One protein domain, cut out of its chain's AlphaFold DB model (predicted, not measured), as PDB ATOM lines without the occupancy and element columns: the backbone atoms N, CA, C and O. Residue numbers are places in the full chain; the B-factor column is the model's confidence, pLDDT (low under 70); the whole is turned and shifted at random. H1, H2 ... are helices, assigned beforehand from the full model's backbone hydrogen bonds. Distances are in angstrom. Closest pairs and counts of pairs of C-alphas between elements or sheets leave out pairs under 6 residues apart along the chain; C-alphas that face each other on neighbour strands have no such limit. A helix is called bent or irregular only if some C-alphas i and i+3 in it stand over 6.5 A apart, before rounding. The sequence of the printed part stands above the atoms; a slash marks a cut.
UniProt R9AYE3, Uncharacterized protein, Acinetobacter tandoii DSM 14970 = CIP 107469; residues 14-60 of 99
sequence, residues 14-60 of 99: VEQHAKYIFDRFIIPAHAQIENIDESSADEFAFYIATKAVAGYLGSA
ATOM      1  N   VAL A  14     -17.972 -32.635  30.597       83.75
ATOM      2  CA  VAL A  14     -19.381 -32.201  30.466       83.75
ATOM      3  C   VAL A  14     -20.112 -33.027  29.404       83.75
ATOM      4  O   VAL A  14     -21.241 -33.454  29.623       83.75
ATOM      5  N   GLU A  15     -19.431 -33.324  28.298       83.56
ATOM      6  CA  GLU A  15     -19.942 -34.161  27.216       83.56
ATOM      7  C   GLU A  15     -20.273 -35.584  27.684       83.56
ATOM      8  O   GLU A  15     -21.361 -36.084  27.411       83.56
ATOM      9  N   GLN A  16     -19.387 -36.218  28.462       86.31
ATOM     10  CA  GLN A  16     -19.631 -37.558  29.008       86.31
ATOM     11  C   GLN A  16     -20.870 -37.592  29.912       86.31
ATOM     12  O   GLN A  16     -21.644 -38.548  29.869       86.31
ATOM     13  N   HIS A  17     -21.094 -36.539  30.699       86.31
ATOM     14  CA  HIS A  17     -22.268 -36.442  31.568       86.31
ATOM     15  C   HIS A  17     -23.547 -36.179  30.789       86.31
ATOM     16  O   HIS A  17     -24.560 -36.824  31.057       86.31
ATOM     17  N   ALA A  18     -23.504 -35.271  29.814       87.19
ATOM     18  CA  ALA A  18     -24.631 -35.025  28.927       87.19
ATOM     19  C   ALA A  18     -25.024 -36.319  28.202       87.19
ATOM     20  O   ALA A  18     -26.183 -36.727  28.263       87.19
ATOM     21  N   LYS A  19     -24.044 -37.028  27.630       88.31
ATOM     22  CA  LYS A  19     -24.262 -38.317  26.971       88.31
ATOM     23  C   LYS A  19     -24.890 -39.348  27.907       88.31
ATOM     24  O   LYS A  19     -25.887 -39.961  27.541       88.31
ATOM     25  N   TYR A  20     -24.369 -39.495  29.126       90.31
ATOM     26  CA  TYR A  20     -24.950 -40.404  30.116       90.31
ATOM     27  C   TYR A  20     -26.422 -40.082  30.412       90.31
ATOM     28  O   TYR A  20     -27.247 -40.992  30.467       90.31
ATOM     29  N   ILE A  21     -26.769 -38.801  30.579       91.56
ATOM     30  CA  ILE A  21     -28.150 -38.385  30.859       91.56
ATOM     31  C   ILE A  21     -29.070 -38.716  29.678       91.56
ATOM     32  O   ILE A  21     -30.161 -39.257  29.880       91.56
ATOM     33  N   PHE A  22     -28.625 -38.421  28.456       92.38
ATOM     34  CA  PHE A  22     -29.388 -38.715  27.248       92.38
ATOM     35  C   PHE A  22     -29.615 -40.216  27.072       92.38
ATOM     36  O   PHE A  22     -30.764 -40.650  26.986       92.38
ATOM     37  N   ASP A  23     -28.542 -41.004  27.109       92.25
ATOM     38  CA  ASP A  23     -28.595 -42.449  26.884       92.25
ATOM     39  C   ASP A  23     -29.407 -43.169  27.968       92.25
ATOM     40  O   ASP A  23     -30.126 -44.127  27.684       92.25
ATOM     41  N   ARG A  24     -29.293 -42.733  29.231       94.88
ATOM     42  CA  ARG A  24     -29.893 -43.454  30.358       94.88
ATOM     43  C   ARG A  24     -31.327 -43.046  30.663       94.88
ATOM     44  O   ARG A  24     -32.072 -43.884  31.169       94.88
ATOM     45  N   PHE A  25     -31.698 -41.793  30.408       94.69
ATOM     46  CA  PHE A  25     -32.986 -41.254  30.851       94.69
ATOM     47  C   PHE A  25     -33.813 -40.679  29.709       94.69
ATOM     48  O   PHE A  25     -34.969 -41.063  29.565       94.69
ATOM     49  N   ILE A  26     -33.243 -39.781  28.901       94.94
ATOM     50  CA  ILE A  26     -34.031 -39.026  27.914       94.94
ATOM     51  C   ILE A  26     -34.473 -39.930  26.762       94.94
ATOM     52  O   ILE A  26     -35.662 -39.969  26.464       94.94
ATOM     53  N   ILE A  27     -33.555 -40.690  26.153       94.88
ATOM     54  CA  ILE A  27     -33.874 -41.566  25.013       94.88
ATOM     55  C   ILE A  27     -34.899 -42.647  25.403       94.88
ATOM     56  O   ILE A  27     -35.904 -42.776  24.703       94.88
ATOM     57  N   PRO A  28     -34.736 -43.391  26.519       96.94
ATOM     58  CA  PRO A  28     -35.737 -44.374  26.924       96.94
ATOM     59  C   PRO A  28     -37.102 -43.755  27.240       96.94
ATOM     60  O   PRO A  28     -38.120 -44.340  26.880       96.94
ATOM     61  N   ALA A  29     -37.137 -42.588  27.893       95.88
ATOM     62  CA  ALA A  29     -38.390 -41.899  28.195       95.88
ATOM     63  C   ALA A  29     -39.100 -41.444  26.915       95.88
ATOM     64  O   ALA A  29     -40.290 -41.705  26.767       95.88
ATOM     65  N   HIS A  30     -38.367 -40.846  25.972       97.19
ATOM     66  CA  HIS A  30     -38.906 -40.464  24.669       97.19
ATOM     67  C   HIS A  30     -39.527 -41.665  23.953       97.19
ATOM     68  O   HIS A  30     -40.700 -41.625  23.611       97.19
ATOM     69  N   ALA A  31     -38.774 -42.760  23.802       95.19
ATOM     70  CA  ALA A  31     -39.257 -43.960  23.120       95.19
ATOM     71  C   ALA A  31     -40.490 -44.576  23.807       95.19
ATOM     72  O   ALA A  31     -41.379 -45.110  23.149       95.19
ATOM     73  N   GLN A  32     -40.571 -44.523  25.141       96.38
ATOM     74  CA  GLN A  32     -41.762 -44.978  25.863       96.38
ATOM     75  C   GLN A  32     -42.983 -44.099  25.583       96.38
ATOM     76  O   GLN A  32     -44.073 -44.642  25.427       96.38
ATOM     77  N   ILE A  33     -42.806 -42.777  25.515       95.62
ATOM     78  CA  ILE A  33     -43.890 -41.837  25.205       95.62
ATOM     79  C   ILE A  33     -44.328 -42.005  23.748       95.62
ATOM     80  O   ILE A  33     -45.518 -42.126  23.499       95.62
ATOM     81  N   GLU A  34     -43.383 -42.117  22.815       95.19
ATOM     82  CA  GLU A  34     -43.636 -42.277  21.375       95.19
ATOM     83  C   GLU A  34     -44.465 -43.528  21.066       95.19
ATOM     84  O   GLU A  34     -45.384 -43.487  20.254       95.19
ATOM     85  N   ASN A  35     -44.211 -44.631  21.780       94.38
ATOM     86  CA  ASN A  35     -45.008 -45.857  21.664       94.38
ATOM     87  C   ASN A  35     -46.476 -45.693  22.107       94.38
ATOM     88  O   ASN A  35     -47.296 -46.568  21.823       94.38
ATOM     89  N   ILE A  36     -46.798 -44.632  22.852       94.94
ATOM     90  CA  ILE A  36     -48.148 -44.327  23.345       94.94
ATOM     91  C   ILE A  36     -48.782 -43.230  22.484       94.94
ATOM     92  O   ILE A  36     -49.920 -43.384  22.046       94.94
ATOM     93  N   ASP A  37     -48.053 -42.135  22.270       94.19
ATOM     94  CA  ASP A  37     -48.457 -40.970  21.490       94.19
ATOM     95  C   ASP A  37     -47.226 -40.221  20.950       94.19
ATOM     96  O   ASP A  37     -46.430 -39.659  21.708       94.19
ATOM     97  N   GLU A  38     -47.101 -40.184  19.624       90.62
ATOM     98  CA  GLU A  38     -46.010 -39.517  18.904       90.62
ATOM     99  C   GLU A  38     -45.984 -38.006  19.194       90.62
ATOM    100  O   GLU A  38     -44.926 -37.449  19.485       90.62
ATOM    101  N   SER A  39     -47.152 -37.352  19.237       91.31
ATOM    102  CA  SER A  39     -47.238 -35.908  19.497       91.31
ATOM    103  C   SER A  39     -46.716 -35.546  20.890       91.31
ATOM    104  O   SER A  39     -45.999 -34.560  21.057       91.31
ATOM    105  N   SER A  40     -47.037 -36.351  21.907       93.19
ATOM    106  CA  SER A  40     -46.514 -36.162  23.264       93.19
ATOM    107  C   SER A  40     -45.004 -36.392  23.354       93.19
ATOM    108  O   SER A  40     -44.339 -35.786  24.200       93.19
ATOM    109  N   ALA A  41     -44.438 -37.264  22.514       92.06
ATOM    110  CA  ALA A  41     -42.996 -37.508  22.477       92.06
ATOM    111  C   ALA A  41     -42.245 -36.304  21.897       92.06
ATOM    112  O   ALA A  41     -41.253 -35.858  22.487       92.06
ATOM    113  N   ASP A  42     -42.787 -35.711  20.830       90.94
ATOM    114  CA  ASP A  42     -42.298 -34.450  20.274       90.94
ATOM    115  C   ASP A  42     -42.352 -33.329  21.321       90.94
ATOM    116  O   ASP A  42     -41.352 -32.643  21.564       90.94
ATOM    117  N   GLU A  43     -43.483 -33.166  22.016       94.19
ATOM    118  CA  GLU A  43     -43.622 -32.178  23.094       94.19
ATOM    119  C   GLU A  43     -42.607 -32.399  24.225       94.19
ATOM    120  O   GLU A  43     -42.010 -31.440  24.732       94.19
ATOM    121  N   PHE A  44     -42.357 -33.654  24.602       94.00
ATOM    122  CA  PHE A  44     -41.336 -34.001  25.585       94.00
ATOM    123  C   PHE A  44     -39.939 -33.571  25.121       94.00
ATOM    124  O   PHE A  44     -39.211 -32.922  25.884       94.00
ATOM    125  N   ALA A  45     -39.567 -33.868  23.873       92.44
ATOM    126  CA  ALA A  45     -38.288 -33.453  23.307       92.44
ATOM    127  C   ALA A  45     -38.141 -31.921  23.309       92.44
ATOM    128  O   ALA A  45     -37.123 -31.392  23.781       92.44
ATOM    129  N   PHE A  46     -39.181 -31.199  22.876       92.31
ATOM    130  CA  PHE A  46     -39.218 -29.735  22.914       92.31
ATOM    131  C   PHE A  46     -39.054 -29.186  24.335       92.31
ATOM    132  O   PHE A  46     -38.306 -28.224  24.550       92.31
ATOM    133  N   TYR A  47     -39.707 -29.796  25.324       94.62
ATOM    134  CA  TYR A  47     -39.622 -29.355  26.712       94.62
ATOM    135  C   TYR A  47     -38.206 -29.509  27.279       94.62
ATOM    136  O   TYR A  47     -37.679 -28.569  27.889       94.62
ATOM    137  N   ILE A  48     -37.559 -30.655  27.047       93.69
ATOM    138  CA  ILE A  48     -36.180 -30.904  27.492       93.69
ATOM    139  C   ILE A  48     -35.211 -29.899  26.858       93.69
ATOM    140  O   ILE A  48     -34.435 -29.263  27.580       93.69
ATOM    141  N   ALA A  49     -35.296 -29.693  25.539       90.25
ATOM    142  CA  ALA A  49     -34.468 -28.717  24.829       90.25
ATOM    143  C   ALA A  49     -34.661 -27.295  25.389       90.25
ATOM    144  O   ALA A  49     -33.690 -26.608  25.716       90.25
ATOM    145  N   THR A  50     -35.913 -26.880  25.598       90.12
ATOM    146  CA  THR A  50     -36.245 -25.551  26.134       90.12
ATOM    147  C   THR A  50     -35.696 -25.346  27.545       90.12
ATOM    148  O   THR A  50     -35.184 -24.271  27.865       90.12
ATOM    149  N   LYS A  51     -35.754 -26.368  28.409       93.50
ATOM    150  CA  LYS A  51     -35.193 -26.281  29.766       93.50
ATOM    151  C   LYS A  51     -33.671 -26.182  29.764       93.50
ATOM    152  O   LYS A  51     -33.137 -25.410  30.561       93.50
ATOM    153  N   ALA A  52     -32.987 -26.898  28.873       89.75
ATOM    154  CA  ALA A  52     -31.539 -26.778  28.717       89.75
ATOM    155  C   ALA A  52     -31.143 -25.356  28.279       89.75
ATOM    156  O   ALA A  52     -30.277 -24.739  28.902       89.75
ATOM    157  N   VAL A  53     -31.846 -24.802  27.285       92.00
ATOM    158  CA  VAL A  53     -31.665 -23.418  26.818       92.00
ATOM    159  C   VAL A  53     -31.898 -22.407  27.940       92.00
ATOM    160  O   VAL A  53     -31.053 -21.547  28.181       92.00
ATOM    161  N   ALA A  54     -33.015 -22.523  28.662       92.75
ATOM    162  CA  ALA A  54     -33.338 -21.612  29.756       92.75
ATOM    163  C   ALA A  54     -32.293 -21.669  30.882       92.75
ATOM    164  O   ALA A  54     -31.930 -20.632  31.434       92.75
ATOM    165  N   GLY A  55     -31.781 -22.863  31.202       90.88
ATOM    166  CA  GLY A  55     -30.713 -23.042  32.185       90.88
ATOM    167  C   GLY A  55     -29.403 -22.383  31.754       90.88
ATOM    168  O   GLY A  55     -28.790 -21.672  32.549       90.88
ATOM    169  N   TYR A  56     -29.008 -22.566  30.492       91.88
ATOM    170  CA  TYR A  56     -27.826 -21.922  29.923       91.88
ATOM    171  C   TYR A  56     -27.936 -20.393  29.984       91.88
ATOM    172  O   TYR A  56     -27.090 -19.745  30.602       91.88
ATOM    173  N   LEU A  57     -29.021 -19.827  29.443       94.00
ATOM    174  CA  LEU A  57     -29.245 -18.379  29.431       94.00
ATOM    175  C   LEU A  57     -29.363 -17.796  30.846       94.00
ATOM    176  O   LEU A  57     -28.819 -16.732  31.115       94.00
ATOM    177  N   GLY A  58     -30.019 -18.502  31.771       93.50
ATOM    178  CA  GLY A  58     -30.143 -18.076  33.168       93.50
ATOM    179  C   GLY A  58     -28.824 -18.094  33.948       93.50
ATOM    180  O   GLY A  58     -28.723 -17.438  34.982       93.50
ATOM    181  N   SER A  59     -27.819 -18.829  33.468       92.12
ATOM    182  CA  SER A  59     -26.476 -18.870  34.059       92.12
ATOM    183  C   SER A  59     -25.499 -17.853  33.456       92.12
ATOM    184  O   SER A  59     -24.384 -17.705  33.961       92.12
ATOM    185  N   ALA A  60     -25.890 -17.163  32.380       94.12
ATOM    186  CA  ALA A  60     -25.018 -16.258  31.647       94.12
ATOM    187  C   ALA A  60     -24.905 -14.888  32.335       94.12
ATOM    188  O   ALA A  60     -25.905 -14.277  32.705       94.12
TER     189      ALA A  60
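Overview. This is residues 14 to 60 of the 99 residues of an uncharacterized protein of Acinetobacter tandoii DSM 14970 = CIP 107469 (UniProt R9AYE3). Two helices form an open V: straight H2 and bent H1 meet near the tight link between them, and their far ends spread apart. The 47 printed residues hold H1 then H2 and no named strand; the class is all helix. The whole is loose, with a radius of gyration of the C-alphas of 12.1 A, and flat, spanning 37 by 21 by 8 A.

Arrangement. H2, residues 38 to 58, touches H1b, residues 27 to 34, with residues 40 to 45 alone. Their closest C-alphas, those of Glu 34 and Ala 41, are 4.9 A apart. They form a helical hairpin, opposite ways at a steep tilt of 43 degrees. H1a, residues 14 to 24, and H2 are apart. In H1a, H1b and H2 every O i to N i+4 pair is within hydrogen-bond range.

Along the chain. H2 is 30.2 A long and ends at C-alpha 58 (-30.143, -18.076, 33.168). H1, residues 14 to 34, was assigned as one helix by its hydrogen bonds but is bent: C-alphas 24 and 27 are 6.9 A apart. H1a, 15.4 A long, begins at C-alpha 14 (-19.381, -32.201, 30.466); H1b is 10.4 A long, and the arms stand at a steep tilt of 41 degrees.

Size, cuts and confidence. The C-alphas farthest apart, Ile 36 and Ala 60, are 37.3 A apart. Residues 14 to 25 and 49 to 60 stand free. The printed part has no cut, and no printed residue is under 70 in pLDDT.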